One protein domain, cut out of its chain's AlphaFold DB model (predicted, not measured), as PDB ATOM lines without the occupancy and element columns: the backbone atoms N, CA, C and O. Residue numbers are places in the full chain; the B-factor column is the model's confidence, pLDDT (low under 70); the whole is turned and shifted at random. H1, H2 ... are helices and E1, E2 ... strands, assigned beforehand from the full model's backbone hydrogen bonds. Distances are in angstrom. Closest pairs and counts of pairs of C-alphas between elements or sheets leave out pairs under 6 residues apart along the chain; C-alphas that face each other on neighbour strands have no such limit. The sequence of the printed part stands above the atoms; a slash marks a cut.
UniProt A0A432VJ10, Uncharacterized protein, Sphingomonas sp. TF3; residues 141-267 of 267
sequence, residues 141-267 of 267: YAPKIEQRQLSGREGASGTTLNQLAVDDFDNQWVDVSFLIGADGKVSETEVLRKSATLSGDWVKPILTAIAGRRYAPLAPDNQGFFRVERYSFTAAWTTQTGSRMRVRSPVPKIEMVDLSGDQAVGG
ATOM      1  N   TYR A 141     -14.610  28.535  58.509       82.62
ATOM      2  CA  TYR A 141     -15.730  29.096  59.255       82.62
ATOM      3  C   TYR A 141     -16.610  29.963  58.369       82.62
ATOM      4  O   TYR A 141     -16.117  30.820  57.637       82.62
ATOM      5  N   ALA A 142     -17.921  29.780  58.503       85.69
ATOM      6  CA  ALA A 142     -18.923  30.677  57.965       85.69
ATOM      7  C   ALA A 142     -19.882  31.101  59.085       85.69
ATOM      8  O   ALA A 142     -20.514  30.235  59.699       85.69
ATOM      9  N   PRO A 143     -20.014  32.412  59.352       85.00
ATOM     10  CA  PRO A 143     -21.085  32.923  60.188       85.00
ATOM     11  C   PRO A 143     -22.448  32.485  59.656       85.00
ATOM     12  O   PRO A 143     -22.655  32.345  58.447       85.00
ATOM     13  N   LYS A 144     -23.399  32.304  60.571       83.69
ATOM     14  CA  LYS A 144     -24.786  32.055  60.197       83.69
ATOM     15  C   LYS A 144     -25.336  33.280  59.462       83.69
ATOM     16  O   LYS A 144     -25.107  34.416  59.870       83.69
ATOM     17  N   ILE A 145     -26.089  33.037  58.393       85.12
ATOM     18  CA  ILE A 145     -26.880  34.087  57.754       85.12
ATOM     19  C   ILE A 145     -28.094  34.330  58.649       85.12
ATOM     20  O   ILE A 145     -28.989  33.487  58.743       85.12
ATOM     21  N   GLU A 146     -28.104  35.470  59.332       80.19
ATOM     22  CA  GLU A 146     -29.222  35.881  60.174       80.19
ATOM     23  C   GLU A 146     -30.408  36.277  59.293       80.19
ATOM     24  O   GLU A 146     -30.515  37.399  58.795       80.19
ATOM     25  N   GLN A 147     -31.303  35.320  59.064       70.06
ATOM     26  CA  GLN A 147     -32.581  35.588  58.427       70.06
ATOM     27  C   GLN A 147     -33.517  36.230  59.447       70.06
ATOM     28  O   GLN A 147     -33.668  35.749  60.573       70.06
ATOM     29  N   ARG A 148     -34.178  37.317  59.043       64.06
ATOM     30  CA  ARG A 148     -35.261  37.897  59.833       64.06
ATOM     31  C   ARG A 148     -36.322  36.813  60.044       64.06
ATOM     32  O   ARG A 148     -36.724  36.164  59.082       64.06
ATOM     33  N   GLN A 149     -36.782  36.626  61.283       54.19
ATOM     34  CA  GLN A 149     -37.994  35.843  61.515       54.19
ATOM     35  C   GLN A 149     -39.133  36.542  60.776       54.19
ATOM     36  O   GLN A 149     -39.524  37.650  61.148       54.19
ATOM     37  N   LEU A 150     -39.610  35.929  59.695       54.12
ATOM     38  CA  LEU A 150     -40.761  36.445  58.977       54.12
ATOM     39  C   LEU A 150     -42.023  36.248  59.817       54.12
ATOM     40  O   LEU A 150     -42.114  35.355  60.659       54.12
ATOM     41  N   SER A 151     -42.995  37.125  59.587       48.44
ATOM     42  CA  SER A 151     -44.279  37.175  60.291       48.44
ATOM     43  C   SER A 151     -45.120  35.905  60.135       48.44
ATOM     44  O   SER A 151     -46.042  35.692  60.921       48.44
ATOM     45  N   GLY A 152     -44.800  35.047  59.166       51.16
ATOM     46  CA  GLY A 152     -45.473  33.777  58.973       51.16
ATOM     47  C   GLY A 152     -44.832  32.649  59.785       51.16
ATOM     48  O   GLY A 152     -43.680  32.279  59.576       51.16
ATOM     49  N   ARG A 153     -45.594  32.083  60.724       53.59
ATOM     50  CA  ARG A 153     -45.181  30.921  61.524       53.59
ATOM     51  C   ARG A 153     -45.859  29.661  60.996       53.59
ATOM     52  O   ARG A 153     -47.088  29.586  60.981       53.59
ATOM     53  N   GLU A 154     -45.071  28.648  60.640       47.16
ATOM     54  CA  GLU A 154     -45.590  27.284  60.508       47.16
ATOM     55  C   GLU A 154     -46.226  26.859  61.843       47.16
ATOM     56  O   GLU A 154     -45.616  26.979  62.904       47.16
ATOM     57  N   GLY A 155     -47.491  26.432  61.803       49.75
ATOM     58  CA  GLY A 155     -48.210  25.946  62.984       49.75
ATOM     59  C   GLY A 155     -48.736  27.014  63.953       49.75
ATOM     60  O   GLY A 155     -49.168  26.659  65.047       49.75
ATOM     61  N   ALA A 156     -48.748  28.305  63.597       45.03
ATOM     62  CA  ALA A 156     -49.421  29.297  64.440       45.03
ATOM     63  C   ALA A 156     -50.941  29.071  64.466       45.03
ATOM     64  O   ALA A 156     -51.618  29.192  63.441       45.03
ATOM     65  N   SER A 157     -51.477  28.798  65.660       49.59
ATOM     66  CA  SER A 157     -52.906  28.907  65.956       49.59
ATOM     67  C   SER A 157     -53.344  30.368  65.817       49.59
ATOM     68  O   SER A 157     -52.803  31.241  66.495       49.59
ATOM     69  N   GLY A 158     -54.302  30.650  64.929       57.94
ATOM     70  CA  GLY A 158     -54.792  32.008  64.677       57.94
ATOM     71  C   GLY A 158     -55.401  32.200  63.286       57.94
ATOM     72  O   GLY A 158     -55.702  31.239  62.582       57.94
ATOM     73  N   THR A 159     -55.604  33.462  62.900       57.03
ATOM     74  CA  THR A 159     -56.181  33.871  61.612       57.03
ATOM     75  C   THR A 159     -55.297  33.469  60.425       57.03
ATOM     76  O   THR A 159     -54.079  33.636  60.450       57.03
ATOM     77  N   THR A 160     -55.927  32.996  59.346       58.28
ATOM     78  CA  THR A 160     -55.303  32.556  58.077       58.28
ATOM     79  C   THR A 160     -54.368  33.590  57.441       58.28
ATOM     80  O   THR A 160     -53.456  33.212  56.712       58.28
ATOM     81  N   LEU A 161     -54.546  34.878  57.755       57.88
ATOM     82  CA  LEU A 161     -53.678  35.976  57.316       57.88
ATOM     83  C   LEU A 161     -52.246  35.872  57.865       57.88
ATOM     84  O   LEU A 161     -51.305  36.228  57.166       57.88
ATOM     85  N   ASN A 162     -52.063  35.316  59.067       55.34
ATOM     86  CA  ASN A 162     -50.740  35.136  59.684       55.34
ATOM     87  C   ASN A 162     -49.961  33.941  59.105       55.34
ATOM     88  O   ASN A 162     -48.832  33.688  59.510       55.34
ATOM     89  N   GLN A 163     -50.571  33.173  58.198       58.09
ATOM     90  CA  GLN A 163     -49.953  32.021  57.532       58.09
ATOM     91  C   GLN A 163     -49.600  32.315  56.068       58.09
ATOM     92  O   GLN A 163     -49.071  31.443  55.381       58.09
ATOM     93  N   LEU A 164     -49.902  33.522  55.579       61.84
ATOM     94  CA  LEU A 164     -49.576  33.934  54.222       61.84
ATOM     95  C   LEU A 164     -48.125  34.415  54.144       61.84
ATOM     96  O   LEU A 164     -47.649  35.166  54.992       61.84
ATOM     97  N   ALA A 165     -47.443  33.994  53.084       62.81
ATOM     98  CA  ALA A 165     -46.208  34.614  52.635       62.81
ATOM     99  C   ALA A 165     -46.463  36.094  52.305       62.81
ATOM    100  O   ALA A 165     -47.259  36.395  51.417       62.81
ATOM    101  N   VAL A 166     -45.812  37.002  53.037       69.44
ATOM    102  CA  VAL A 166     -45.912  38.457  52.810       69.44
ATOM    103  C   VAL A 166     -44.772  38.966  51.923       69.44
ATOM    104  O   VAL A 166     -44.900  40.017  51.301       69.44
ATOM    105  N   ASP A 167     -43.678  38.207  51.836       73.62
ATOM    106  CA  ASP A 167     -42.545  38.544  50.985       73.62
ATOM    107  C   ASP A 167     -42.743  38.047  49.552       73.62
ATOM    108  O   ASP A 167     -43.358  37.004  49.299       73.62
ATOM    109  N   ASP A 168     -42.172  38.797  48.615       78.00
ATOM    110  CA  ASP A 168     -42.046  38.369  47.232       78.00
ATOM    111  C   ASP A 168     -40.845  37.426  47.099       78.00
ATOM    112  O   ASP A 168     -39.714  37.770  47.436       78.00
ATOM    113  N   PHE A 169     -41.111  36.221  46.607       82.38
ATOM    114  CA  PHE A 169     -40.111  35.186  46.347       82.38
ATOM    115  C   PHE A 169     -39.857  34.990  44.853       82.38
ATOM    116  O   PHE A 169     -39.079  34.110  44.469       82.38
ATOM    117  N   ASP A 170     -40.555  35.732  43.995       82.69
ATOM    118  CA  ASP A 170     -40.494  35.519  42.563       82.69
ATOM    119  C   ASP A 170     -39.216  36.116  41.973       82.69
ATOM    120  O   ASP A 170     -38.927  37.312  42.072       82.69
ATOM    121  N   ASN A 171     -38.416  35.233  41.373       87.19
ATOM    122  CA  ASN A 171     -37.151  35.560  40.722       87.19
ATOM    123  C   ASN A 171     -36.199  36.420  41.587       87.19
ATOM    124  O   ASN A 171     -35.514  37.302  41.077       87.19
ATOM    125  N   GLN A 172     -36.145  36.186  42.901       91.88
ATOM    126  CA  GLN A 172     -35.269  36.919  43.819       91.88
ATOM    127  C   GLN A 172     -33.875  36.285  43.866       91.88
ATOM    128  O   GLN A 172     -33.701  35.210  44.448       91.88
ATOM    129  N   TRP A 173     -32.868  36.944  43.287       95.06
ATOM    130  CA  TRP A 173     -31.482  36.477  43.371       95.06
ATOM    131  C   TRP A 173     -30.460  37.615  43.325       95.06
ATOM    132  O   TRP A 173     -30.712  38.681  42.755       95.06
ATOM    133  N   VAL A 174     -29.286  37.366  43.905       96.31
ATOM    134  CA  VAL A 174     -28.096  38.222  43.818       96.31
ATOM    135  C   VAL A 174     -26.851  37.376  43.591       96.31
ATOM    136  O   VAL A 174     -26.725  36.300  44.166       96.31
ATOM    137  N   ASP A 175     -25.927  37.878  42.784       96.88
ATOM    138  CA  ASP A 175     -24.582  37.329  42.661       96.88
ATOM    139  C   ASP A 175     -23.642  38.207  43.466       96.88
ATOM    140  O   ASP A 175     -23.597  39.423  43.262       96.88
ATOM    141  N   VAL A 176     -22.907  37.590  44.378       96.12
ATOM    142  CA  VAL A 176     -21.985  38.257  45.286       96.12
ATOM    143  C   VAL A 176     -20.572  37.824  44.943       96.12
ATOM    144  O   VAL A 176     -20.285  36.625  44.929       96.12
ATOM    145  N   SER A 177     -19.696  38.787  44.675       94.81
ATOM    146  CA  SER A 177     -18.257  38.554  44.613       94.81
ATOM    147  C   SER A 177     -17.605  38.809  45.955       94.81
ATOM    148  O   SER A 177     -18.097  39.584  46.779       94.81
ATOM    149  N   PHE A 178     -16.478  38.141  46.164       95.00
ATOM    150  CA  PHE A 178     -15.575  38.435  47.261       95.00
ATOM    151  C   PHE A 178     -14.168  37.910  46.968       95.00
ATOM    152  O   PHE A 178     -13.982  36.921  46.248       95.00
ATOM    153  N   LEU A 179     -13.173  38.561  47.567       92.50
ATOM    154  CA  LEU A 179     -11.774  38.163  47.504       92.50
ATOM    155  C   LEU A 179     -11.395  37.405  48.776       92.50
ATOM    156  O   LEU A 179     -11.607  37.887  49.889       92.50
ATOM    157  N   ILE A 180     -10.809  36.221  48.616       90.12
ATOM    158  CA  ILE A 180     -10.158  35.486  49.701       90.12
ATOM    159  C   ILE A 180      -8.685  35.886  49.696       90.12
ATOM    160  O   ILE A 180      -7.953  35.538  48.769       90.12
ATOM    161  N   GLY A 181      -8.252  36.619  50.719       87.19
ATOM    162  CA  GLY A 181      -6.862  37.031  50.885       87.19
ATOM    163  C   GLY A 181      -5.934  35.861  51.217       87.19
ATOM    164  O   GLY A 181      -6.370  34.792  51.650       87.19
ATOM    165  N   ALA A 182      -4.625  36.077  51.066       82.94
ATOM    166  CA  ALA A 182      -3.604  35.076  51.397       82.94
ATOM    167  C   ALA A 182      -3.653  34.623  52.872       82.94
ATOM    168  O   ALA A 182      -3.313  33.483  53.195       82.94
ATOM    169  N   ASP A 183      -4.126  35.490  53.770       80.06
ATOM    170  CA  ASP A 183      -4.328  35.203  55.193       80.06
ATOM    171  C   ASP A 183      -5.622  34.420  55.493       80.06
ATOM    172  O   ASP A 183      -5.883  34.091  56.651       80.06
ATOM    173  N   GLY A 184      -6.419  34.109  54.466       82.69
ATOM    174  CA  GLY A 184      -7.692  33.405  54.574       82.69
ATOM    175  C   GLY A 184      -8.868  34.294  54.990       82.69
ATOM    176  O   GLY A 184      -9.965  33.777  55.232       82.69
ATOM    177  N   LYS A 185      -8.691  35.616  55.093       89.00
ATOM    178  CA  LYS A 185      -9.800  36.544  55.349       89.00
ATOM    179  C   LYS A 185     -10.510  36.920  54.059       89.00
ATOM    180  O   LYS A 185      -9.937  36.878  52.976       89.00
ATOM    181  N   VAL A 186     -11.775  37.297  54.206       91.69
ATOM    182  CA  VAL A 186     -12.582  37.802  53.101       91.69
ATOM    183  C   VAL A 186     -12.530  39.326  53.066       91.69
ATOM    184  O   VAL A 186     -12.693  39.982  54.095       91.69
ATOM    185  N   SER A 187     -12.330  39.875  51.874       91.94
ATOM    186  CA  SER A 187     -12.430  41.300  51.559       91.94
ATOM    187  C   SER A 187     -13.247  41.507  50.280       91.94
ATOM    188  O   SER A 187     -13.679  40.542  49.650       91.94
ATOM    189  N   GLU A 188     -13.490  42.770  49.915       90.38
ATOM    190  CA  GLU A 188     -14.134  43.148  48.641       90.38
ATOM    191  C   GLU A 188     -15.477  42.436  48.398       90.38
ATOM    192  O   GLU A 188     -15.781  41.982  47.302       90.38
ATOM    193  N   THR A 189     -16.277  42.289  49.457       93.69
ATOM    194  CA  THR A 189     -17.593  41.653  49.364       93.69
ATOM    195  C   THR A 189     -18.603  42.621  48.756       93.69
ATOM    196  O   THR A 189     -18.994  43.595  49.402       93.69
ATOM    197  N   GLU A 190     -19.058  42.342  47.538       92.94
ATOM    198  CA  GLU A 190     -19.949  43.227  46.785       92.94
ATOM    199  C   GLU A 190     -20.976  42.456  45.946       92.94
ATOM    200  O   GLU A 190     -20.810  41.284  45.623       92.94
ATOM    201  N   VAL A 191     -22.076  43.123  45.592       94.94
ATOM    202  CA  VAL A 191     -23.101  42.551  44.709       94.94
ATOM    203  C   VAL A 191     -22.723  42.843  43.256       94.94
ATOM    204  O   VAL A 191     -22.819  43.991  42.825       94.94
ATOM    205  N   LEU A 192     -22.362  41.810  42.490       93.38
ATOM    206  CA  LEU A 192     -22.047  41.913  41.059       93.38
ATOM    207  C   LEU A 192     -23.298  42.046  40.193       93.38
ATOM    208  O   LEU A 192     -23.368  42.867  39.280       93.38
ATOM    209  N   ARG A 193     -24.282  41.178  40.435       94.50
ATOM    210  CA  ARG A 193     -25.528  41.110  39.664       94.50
ATOM    211  C   ARG A 193     -26.698  40.910  40.612       94.50
ATOM    212  O   ARG A 193     -26.549  40.363  41.699       94.50
ATOM    213  N   LYS A 194     -27.878  41.342  40.190       94.81
ATOM    214  CA  LYS A 194     -29.123  41.157  40.933       94.81
ATOM    215  C   LYS A 194     -30.287  40.982  39.979       94.81
ATOM    216  O   LYS A 194     -30.231  41.459  38.843       94.81
ATOM    217  N   SER A 195     -31.344  40.334  40.447       93.12
ATOM    218  CA  SER A 195     -32.587  40.259  39.697       93.12
ATOM    219  C   SER A 195     -33.252  41.632  39.566       93.12
ATOM    220  O   SER A 195     -33.098  42.515  40.412       93.12
ATOM    221  N   ALA A 196     -34.019  41.815  38.488       91.12
ATOM    222  CA  ALA A 196     -34.786  43.041  38.260       91.12
ATOM    223  C   ALA A 196     -35.911  43.233  39.291       91.12
ATOM    224  O   ALA A 196     -36.333  44.357  39.542       91.12
ATOM    225  N   THR A 197     -36.381  42.136  39.886       88.31
ATOM    226  CA  THR A 197     -37.457  42.113  40.880       88.31
ATOM    227  C   THR A 197     -36.943  42.193  42.315       88.31
ATOM    228  O   THR A 197     -37.755  42.085  43.228       88.31
ATOM    229  N   LEU A 198     -35.631  42.374  42.539       88.38
ATOM    230  CA  LEU A 198     -35.038  42.326  43.876       88.38
ATOM    231  C   LEU A 198     -35.803  43.216  44.866       88.38
ATOM    232  O   LEU A 198     -35.858  44.436  44.705       88.38
ATOM    233  N   SER A 199     -36.346  42.601  45.911       85.38
ATOM    234  CA  SER A 199     -37.123  43.273  46.946       85.38
ATOM    235  C   SER A 199     -36.680  42.838  48.345       85.38
ATOM    236  O   SER A 199     -36.143  41.749  48.552       85.38
ATOM    237  N   GLY A 200     -36.878  43.726  49.320       80.50
ATOM    238  CA  GLY A 200     -36.514  43.487  50.715       80.50
ATOM    239  C   GLY A 200     -35.023  43.658  51.038       80.50
ATOM    240  O   GLY A 200     -34.199  44.027  50.207       80.50
ATOM    241  N   ASP A 201     -34.688  43.403  52.303       84.50
ATOM    242  CA  ASP A 201     -33.358  43.630  52.891       84.50
ATOM    243  C   ASP A 201     -32.573  42.324  53.144       84.50
ATOM    244  O   ASP A 201     -31.598  42.307  53.898       84.50
ATOM    245  N   TRP A 202     -32.984  41.211  52.526       87.69
ATOM    246  CA  TRP A 202     -32.416  39.876  52.770       87.69
ATOM    247  C   TRP A 202     -30.962  39.715  52.287       87.69
ATOM    248  O   TRP A 202     -30.270  38.793  52.711       87.69
ATOM    249  N   VAL A 203     -30.467  40.642  51.460       91.62
ATOM    250  CA  VAL A 203     -29.086  40.649  50.944       91.62
ATOM    251  C   VAL A 203     -28.072  41.097  52.000       91.62
ATOM    252  O   VAL A 203     -26.976  40.549  52.084       91.62
ATOM    253  N   LYS A 204     -28.427  42.063  52.858       91.44
ATOM    254  CA  LYS A 204     -27.529  42.591  53.903       91.44
ATOM    255  C   LYS A 204     -26.951  41.502  54.824       91.44
ATOM    256  O   LYS A 204     -25.732  41.477  54.982       91.44
ATOM    257  N   PRO A 205     -27.751  40.585  55.409       90.44
ATOM    258  CA  PRO A 205     -27.200  39.532  56.262       90.44
ATOM    259  C   PRO A 205     -26.304  38.547  55.500       90.44
ATOM    260  O   PRO A 205     -25.404  37.975  56.111       90.44
ATOM    261  N   ILE A 206     -26.495  38.375  54.186       92.06
ATOM    262  CA  ILE A 206     -25.604  37.560  53.348       92.06
ATOM    263  C   ILE A 206     -24.230  38.222  53.242       92.06
ATOM    264  O   ILE A 206     -23.229  37.576  53.537       92.06
ATOM    265  N   LEU A 207     -24.178  39.511  52.885       93.56
ATOM    266  CA  LEU A 207     -22.913  40.247  52.770       93.56
ATOM    267  C   LEU A 207     -22.144  40.241  54.098       93.56
ATOM    268  O   LEU A 207     -20.949  39.954  54.120       93.56
ATOM    269  N   THR A 208     -22.842  40.467  55.215       91.75
ATOM    270  CA  THR A 208     -22.254  40.383  56.561       91.75
ATOM    271  C   THR A 208     -21.701  38.989  56.857       91.75
ATOM    272  O   THR A 208     -20.592  38.863  57.378       91.75
ATOM    273  N   ALA A 209     -22.448  37.933  56.523       91.25
ATOM    274  CA  ALA A 209     -22.001  36.562  56.745       91.25
ATOM    275  C   ALA A 209     -20.778  36.212  55.885       91.25
ATOM    276  O   ALA A 209     -19.836  35.614  56.399       91.25
ATOM    277  N   ILE A 210     -20.752  36.617  54.610       93.50
ATOM    278  CA  ILE A 210     -19.620  36.389  53.700       93.50
ATOM    279  C   ILE A 210     -18.365  37.103  54.204       93.50
ATOM    280  O   ILE A 210     -17.323  36.463  54.334       93.50
ATOM    281  N   ALA A 211     -18.468  38.380  54.574       91.94
ATOM    282  CA  ALA A 211     -17.341  39.148  55.108       91.94
ATOM    283  C   ALA A 211     -16.769  38.542  56.407       91.94
ATOM    284  O   ALA A 211     -15.580  38.660  56.710       91.94
ATOM    285  N   GLY A 212     -17.607  37.855  57.189       89.06
ATOM    286  CA  GLY A 212     -17.179  37.154  58.397       89.06
ATOM    287  C   GLY A 212     -16.603  35.752  58.161       89.06
ATOM    288  O   GLY A 212     -16.147  35.134  59.127       89.06
ATOM    289  N   ARG A 213     -16.596  35.230  56.926       91.00
ATOM    290  CA  ARG A 213     -16.015  33.912  56.622       91.00
ATOM    291  C   ARG A 213     -14.508  33.888  56.889       91.00
ATOM    292  O   ARG A 213     -13.816  34.911  56.842       91.00
ATOM    293  N   ARG A 214     -13.997  32.695  57.185       87.50
ATOM    294  CA  ARG A 214     -12.564  32.414  57.337       87.50
ATOM    295  C   ARG A 214     -12.197  31.171  56.553       87.50
ATOM    296  O   ARG A 214     -12.830  30.125  56.707       87.50
ATOM    297  N   TYR A 215     -11.151  31.294  55.756       85.31
ATOM    298  CA  TYR A 215     -10.559  30.230  54.967       85.31
ATOM    299  C   TYR A 215      -9.216  29.816  55.566       85.31
ATOM    300  O   TYR A 215      -8.609  30.543  56.354       85.31
ATOM    301  N   ALA A 216      -8.756  28.625  55.199       80.88
ATOM    302  CA  ALA A 216      -7.379  28.234  55.433       80.88
ATOM    303  C   ALA A 216      -6.440  29.182  54.659       80.88
ATOM    304  O   ALA A 216      -6.801  29.599  53.553       80.88
ATOM    305  N   PRO A 217      -5.256  29.522  55.205       79.00
ATOM    306  CA  PRO A 217      -4.302  30.377  54.508       79.00
ATOM    307  C   PRO A 217      -3.931  29.789  53.144       79.00
ATOM    308  O   PRO A 217      -3.768  28.572  53.015       79.00
ATOM    309  N   LEU A 218      -3.806  30.649  52.136       77.56
ATOM    310  CA  LEU A 218      -3.439  30.224  50.785       77.56
ATOM    311  C   LEU A 218      -1.932  29.934  50.706       77.56
ATOM    312  O   LEU A 218      -1.153  30.327  51.578       77.56
ATOM    313  N   ALA A 219      -1.507  29.236  49.649       73.62
ATOM    314  CA  ALA A 219      -0.085  29.050  49.375       73.62
ATOM    315  C   ALA A 219       0.630  30.417  49.242       73.62
ATOM    316  O   ALA A 219       0.012  31.356  48.740       73.62
ATOM    317  N   PRO A 220       1.914  30.538  49.644       66.75
ATOM    318  CA  PRO A 220       2.627  31.823  49.711       66.75
ATOM    319  C   PRO A 220       2.637  32.633  48.408       66.75
ATOM    320  O   PRO A 220       2.671  33.858  48.455       66.75
ATOM    321  N   ASP A 221       2.575  31.951  47.263       71.75
ATOM    322  CA  ASP A 221       2.625  32.573  45.935       71.75
ATOM    323  C   ASP A 221       1.237  32.992  45.410       71.75
ATOM    324  O   ASP A 221       1.123  33.560  44.324       71.75
ATOM    325  N   ASN A 222       0.162  32.708  46.154       72.12
ATOM    326  CA  ASN A 222      -1.197  33.047  45.755       72.12
ATOM    327  C   ASN A 222      -1.572  34.450  46.261       72.12
ATOM    328  O   ASN A 222      -1.691  34.682  47.464       72.12
ATOM    329  N   GLN A 223      -1.792  35.380  45.328       71.75
ATOM    330  CA  GLN A 223      -2.144  36.775  45.625       71.75
ATOM    331  C   GLN A 223      -3.583  36.945  46.144       71.75
ATOM    332  O   GLN A 223      -3.946  38.025  46.607       71.75
ATOM    333  N   GLY A 224      -4.393  35.889  46.099       79.12
ATOM    334  CA  GLY A 224      -5.779  35.885  46.536       79.12
ATOM    335  C   GLY A 224      -6.650  35.086  45.576       79.12
ATOM    336  O   GLY A 224      -6.314  34.890  44.409       79.12
ATOM    337  N   PHE A 225      -7.784  34.606  46.072       85.31
ATOM    338  CA  PHE A 225      -8.715  33.805  45.287       85.31
ATOM    339  C   PHE A 225     -10.059  34.521  45.184       85.31
ATOM    340  O   PHE A 225     -10.744  34.710  46.191       85.31
ATOM    341  N   PHE A 226     -10.441  34.907  43.970       89.56
ATOM    342  CA  PHE A 226     -11.735  35.529  43.711       89.56
ATOM    343  C   PHE A 226     -12.834  34.469  43.617       89.56
ATOM    344  O   PHE A 226     -12.663  33.433  42.970       89.56
ATOM    345  N   ARG A 227     -13.967  34.718  44.271       91.44
ATOM    346  CA  ARG A 227     -15.146  33.846  44.256       91.44
ATOM    347  C   ARG A 227     -16.374  34.637  43.847       91.44
ATOM    348  O   ARG A 227     -16.490  35.819  44.166       91.44
ATOM    349  N   VAL A 228     -17.308  33.952  43.194       94.62
ATOM    350  CA  VAL A 228     -18.646  34.466  42.896       94.62
ATOM    351  C   VAL A 228     -19.670  33.436  43.351       94.62
ATOM    352  O   VAL A 228     -19.613  32.281  42.942       94.62
ATOM    353  N   GLU A 229     -20.626  33.853  44.173       95.25
ATOM    354  CA  GLU A 229     -21.715  33.008  44.669       95.25
ATOM    355  C   GLU A 229     -23.066  33.634  44.312       95.25
ATOM    356  O   GLU A 229     -23.292  34.821  44.548       95.25
ATOM    357  N   ARG A 230     -23.987  32.834  43.768       96.06
ATOM    358  CA  ARG A 230     -25.391  33.214  43.599       96.06
ATOM    359  C   ARG A 230     -26.182  32.821  44.826       96.06
ATOM    360  O   ARG A 230     -26.185  31.659  45.222       96.06
ATOM    361  N   TYR A 231     -26.935  33.773  45.345       94.75
ATOM    362  CA  TYR A 231     -27.912  33.562  46.393       94.75
ATOM    363  C   TYR A 231     -29.314  33.781  45.858       94.75
ATOM    364  O   TYR A 231     -29.591  34.815  45.255       94.75
ATOM    365  N   SER A 232     -30.198  32.830  46.132       93.12
ATOM    366  CA  SER A 232     -31.606  32.879  45.746       93.12
ATOM    367  C   SER A 232     -32.480  32.896  46.991       93.12
ATOM    368  O   SER A 232     -32.342  32.032  47.860       93.12
ATOM    369  N   PHE A 233     -33.395  33.858  47.071       90.25
ATOM    370  CA  PHE A 233     -34.384  33.943  48.140       90.25
ATOM    371  C   PHE A 233     -35.687  33.312  47.661       90.25
ATOM    372  O   PHE A 233     -36.300  33.764  46.699       90.25
ATOM    373  N   THR A 234     -36.091  32.209  48.280       88.94
ATOM    374  CA  THR A 234     -37.218  31.420  47.782       88.94
ATOM    375  C   THR A 234     -38.006  30.783  48.917       88.94
ATOM    376  O   THR A 234     -37.569  30.748  50.062       88.94
ATOM    377  N   ALA A 235     -39.172  30.237  48.594       86.00
ATOM    378  CA  ALA A 235     -40.000  29.480  49.520       86.00
ATOM    379  C   ALA A 235     -40.599  28.265  48.810       86.00
ATOM    380  O   ALA A 235     -40.976  28.327  47.632       86.00
ATOM    381  N   ALA A 236     -40.699  27.144  49.525       83.94
ATOM    382  CA  ALA A 236     -41.334  25.941  48.994       83.94
ATOM    383  C   ALA A 236     -42.816  26.201  48.684       83.94
ATOM    384  O   ALA A 236     -43.467  27.003  49.347       83.94
ATOM    385  N   TRP A 237     -43.369  25.515  47.687       82.44
ATOM    386  CA  TRP A 237     -44.815  25.510  47.476       82.44
ATOM    387  C   TRP A 237     -45.474  24.545  48.456       82.44
ATOM    388  O   TRP A 237     -45.094  23.376  48.508       82.44
ATOM    389  N   THR A 238     -46.491  25.013  49.165       80.12
ATOM    390  CA  THR A 238     -47.288  24.222  50.102       80.12
ATOM    391  C   THR A 238     -48.781  24.371  49.804       80.12
ATOM    392  O   THR A 238     -49.192  25.170  48.959       80.12
ATOM    393  N   THR A 239     -49.594  23.576  50.486       79.00
ATOM    394  CA  THR A 239     -51.051  23.678  50.468       79.00
ATOM    395  C   THR A 239     -51.496  24.153  51.843       79.00
ATOM    396  O   THR A 239     -51.136  23.546  52.850       79.00
ATOM    397  N   GLN A 240     -52.266  25.237  51.902       70.94
ATOM    398  CA  GLN A 240     -52.786  25.730  53.176       70.94
ATOM    399  C   GLN A 240     -53.821  24.750  53.746       70.94
ATOM    400  O   GLN A 240     -54.681  24.255  53.017       70.94
ATOM    401  N   THR A 241     -53.768  24.494  55.054       68.00
ATOM    402  CA  THR A 241     -54.748  23.649  55.752       68.00
ATOM    403  C   THR A 241     -56.173  24.132  55.476       68.00
ATOM    404  O   THR A 241     -56.487  25.302  55.679       68.00
ATOM    405  N   GLY A 242     -57.043  23.236  55.001       72.50
ATOM    406  CA  GLY A 242     -58.432  23.563  54.647       72.50
ATOM    407  C   GLY A 242     -58.634  24.135  53.237       72.50
ATOM    408  O   GLY A 242     -59.770  24.402  52.857       72.50
ATOM    409  N   SER A 243     -57.575  24.280  52.436       74.12
ATOM    410  CA  SER A 243     -57.640  24.689  51.028       74.12
ATOM    411  C   SER A 243     -56.926  23.676  50.130       74.12
ATOM    412  O   SER A 243     -56.067  22.928  50.581       74.12
ATOM    413  N   ARG A 244     -57.273  23.632  48.838       77.06
ATOM    414  CA  ARG A 244     -56.507  22.899  47.805       77.06
ATOM    415  C   ARG A 244     -55.640  23.829  46.954       77.06
ATOM    416  O   ARG A 244     -54.983  23.370  46.022       77.06
ATOM    417  N   MET A 245     -55.660  25.131  47.239       79.31
ATOM    418  CA  MET A 245     -54.849  26.111  46.525       79.31
ATOM    419  C   MET A 245     -53.391  26.007  46.966       79.31
ATOM    420  O   MET A 245     -53.096  25.944  48.162       79.31
ATOM    421  N   ARG A 246     -52.483  26.006  45.989       80.56
ATOM    422  CA  ARG A 246     -51.045  26.050  46.249       80.56
ATOM    423  C   ARG A 246     -50.633  27.481  46.563       80.56
ATOM    424  O   ARG A 246     -50.939  28.393  45.801       80.56
ATOM    425  N   VAL A 247     -49.907  27.652  47.656       81.00
ATOM    426  CA  VAL A 247     -49.346  28.931  48.102       81.00
ATOM    427  C   VAL A 247     -47.861  28.759  48.404       81.00
ATOM    428  O   VAL A 247     -47.386  27.639  48.616       81.00
ATOM    429  N   ARG A 248     -47.094  29.851  48.398       80.56
ATOM    430  CA  ARG A 248     -45.714  29.819  48.898       80.56
ATOM    431  C   ARG A 248     -45.730  29.617  50.411       80.56
ATOM    432  O   ARG A 248     -46.597  30.156  51.095       80.56
ATOM    433  N   SER A 249     -44.789  28.827  50.916       77.75
ATOM    434  CA  SER A 249     -44.584  28.669  52.351       77.75
ATOM    435  C   SER A 249     -44.239  30.029  52.965       77.75
ATOM    436  O   SER A 249     -43.473  30.785  52.363       77.75
ATOM    437  N   PRO A 250     -44.770  30.351  54.154       73.62
ATOM    438  CA  PRO A 250     -44.345  31.531  54.897       73.62
ATOM    439  C   PRO A 250     -42.892  31.448  55.388       73.62
ATOM    440  O   PRO A 250     -42.332  32.466  55.791       73.62
ATOM    441  N   VAL A 251     -42.294  30.251  55.391       76.12
ATOM    442  CA  VAL A 251     -40.914  30.029  55.830       76.12
ATOM    443  C   VAL A 251     -39.985  30.173  54.622       76.12
ATOM    444  O   VAL A 251     -40.000  29.319  53.726       76.12
ATOM    445  N   PRO A 252     -39.177  31.244  54.569       80.69
ATOM    446  CA  PRO A 252     -38.284  31.487  53.458       80.69
ATOM    447  C   PRO A 252     -37.029  30.622  53.604       80.69
ATOM    448  O   PRO A 252     -36.652  30.196  54.698       80.69
ATOM    449  N   LYS A 253     -36.327  30.415  52.499       85.19
ATOM    450  CA  LYS A 253     -34.983  29.850  52.478       85.19
ATOM    451  C   LYS A 253     -34.086  30.667  51.562       85.19
ATOM    452  O   LYS A 253     -34.527  31.220  50.557       85.19
ATOM    453  N   ILE A 254     -32.812  30.708  51.928       89.88
ATOM    454  CA  ILE A 254     -31.749  31.231  51.079       89.88
ATOM    455  C   ILE A 254     -30.996  30.019  50.552       89.88
ATOM    456  O   ILE A 254     -30.467  29.229  51.333       89.88
ATOM    457  N   GLU A 255     -30.974  29.870  49.237       90.75
ATOM    458  CA  GLU A 255     -30.177  28.860  48.549       90.75
ATOM    459  C   GLU A 255     -28.923  29.514  47.980       90.75
ATOM    460  O   GLU A 255     -28.969  30.670  47.563       90.75
ATOM    461  N   MET A 256     -27.810  28.785  47.980       93.25
ATOM    462  CA  MET A 256     -26.528  29.259  47.468       93.25
ATOM    463  C   MET A 256     -26.028  28.316  46.375       93.25
ATOM    464  O   MET A 256     -26.099  27.094  46.527       93.25
ATOM    465  N   VAL A 257     -25.525  28.897  45.289       93.25
ATOM    466  CA  VAL A 257     -24.840  28.208  44.195       93.25
ATOM    467  C   VAL A 257     -23.494  28.887  43.967       93.25
ATOM    468  O   VAL A 257     -23.429  30.103  43.805       93.25
ATOM    469  N   ASP A 258     -22.423  28.103  43.931       89.81
ATOM    470  CA  ASP A 258     -21.090  28.598  43.590       89.81
ATOM    471  C   ASP A 258     -20.983  28.799  42.070       89.81
ATOM    472  O   ASP A 258     -21.192  27.863  41.299       89.81
ATOM    473  N   LEU A 259     -20.673  30.024  41.645       89.00
ATOM    474  CA  LEU A 259     -20.483  30.409  40.244       89.00
ATOM    475  C   LEU A 259     -19.001  30.602  39.887       89.00
ATOM    476  O   LEU A 259     -18.685  31.074  38.794       89.00
ATOM    477  N   SER A 260     -18.076  30.233  40.777       78.19
ATOM    478  CA  SER A 260     -16.635  30.510  40.644       78.19
ATOM    479  C   SER A 260     -15.916  29.701  39.549       78.19
ATOM    480  O   SER A 260     -14.691  29.653  39.527       78.19
ATOM    481  N   GLY A 261     -16.657  29.079  38.629       61.88
ATOM    482  CA  GLY A 261     -16.153  28.377  37.444       61.88
ATOM    483  C   GLY A 261     -16.740  28.864  36.112       61.88
ATOM    484  O   GLY A 261     -16.299  28.395  35.070       61.88
ATOM    485  N   ASP A 262     -17.674  29.822  36.121       45.41
ATOM    486  CA  ASP A 262     -18.337  30.344  34.907       45.41
ATOM    487  C   ASP A 262     -17.683  31.627  34.352       45.41
ATOM    488  O   ASP A 262     -18.162  32.226  33.392       45.41
ATOM    489  N   GLN A 263     -16.565  32.065  34.941       42.62
ATOM    490  CA  GLN A 263     -15.783  33.232  34.507       42.62
ATOM    491  C   GLN A 263     -14.437  32.795  33.907       42.62
ATOM    492  O   GLN A 263     -13.381  33.292  34.282       42.62
ATOM    493  N   ALA A 264     -14.461  31.825  32.994       36.25
ATOM    494  CA  ALA A 264     -13.324  31.505  32.133       36.25
ATOM    495  C   ALA A 264     -13.805  30.784  30.869       36.25
ATOM    496  O   ALA A 264     -13.629  29.582  30.767       36.25
ATOM    497  N   VAL A 265     -14.474  31.505  29.962       32.59
ATOM    498  CA  VAL A 265     -14.257  31.538  28.495       32.59
ATOM    499  C   VAL A 265     -15.237  32.589  27.953       32.59
ATOM    500  O   VAL A 265     -16.433  32.336  27.838       32.59
ATOM    501  N   GLY A 266     -14.749  33.783  27.628       30.89
ATOM    502  CA  GLY A 266     -15.577  34.832  27.039       30.89
ATOM    503  C   GLY A 266     -14.754  36.052  26.655       30.89
ATOM    504  O   GLY A 266     -14.761  37.036  27.388       30.89
ATOM    505  N   GLY A 267     -14.053  35.958  25.521       30.33
ATOM    506  CA  GLY A 267     -13.275  37.040  24.909       30.33
ATOM    507  C   GLY A 267     -12.006  36.539  24.252       30.33
ATOM    508  O   GLY A 267     -10.978  36.530  24.956       30.33
TER     509      GLY A 267
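Overview. This is residues 141 to 267 of the 267 residues of an uncharacterized protein of Sphingomonas sp. TF3 (UniProt A0A432VJ10). A long, strongly twisted sheet of four antiparallel strands, in the order E2 - E1 - E3 - E6, has the helix H2 packed over one face, chiefly over E2 and E1. At one end of the sheet E3 runs on into E4, and the small E4-E5 hairpin lengthens the body there. The printed part has 127 residues, in chain order H1 E1 E2 H2 E3 E4 E5 E6; the class is mixed, helices and strands, with 53 residues in named elements, under half. It is loose, with a radius of gyration of the C-alphas of 18.3 A, and only just elongated, spanning 62 by 33 by 19 A.

Arrangement. Inner strands E1, residues 172 to 180, and E3, residues 225 to 234, are antiparallel at 159 degrees, with N 176 and O 229 2.8 A apart. Edge strand E2, residues 186 to 194, forms a hairpin with E1; N 179 and O 187 are 2.9 A apart. Edge strand E6, residues 253 to 258, is antiparallel to E3, with N 232 and O 255 2.9 A apart. H2, residues 203 to 211, is on this sheet and touches E2, the closest C-alphas being those of Val 186 and Ala 211, 5.3 A apart. E2, H2 and E3 form a split strand-helix-strand unit, two strands running the same way with E1 between them, and its crossover is left-handed. E4, residues 237 to 239, and E5, residues 246 to 248, form a hairpin, with N 238 and O 247 2.8 A apart. H1, residues 160 to 163, is not on the four-stranded sheet and is too short for an O i to N i+4 pair; in H2 every such pair is within hydrogen-bond range.

Along the chain. E3 measures 28.7 A, E1 25.8 A, E2 20.8 A, E6 16.5 A and H2 12.6 A. C-alpha 160 of H1 is at (-55.303, 32.556, 58.077), and C-alpha 258 of E6 at (-21.090, 28.598, 43.590).

Size, cuts and confidence. The farthest C-alphas, those of Asp 221 and Gly 242, are 62.3 A apart. The printed part has no cut; the link H2 to E3 is long. Confidence is under 70 at residues 148 to 166, 220, 241 and 261 to 267.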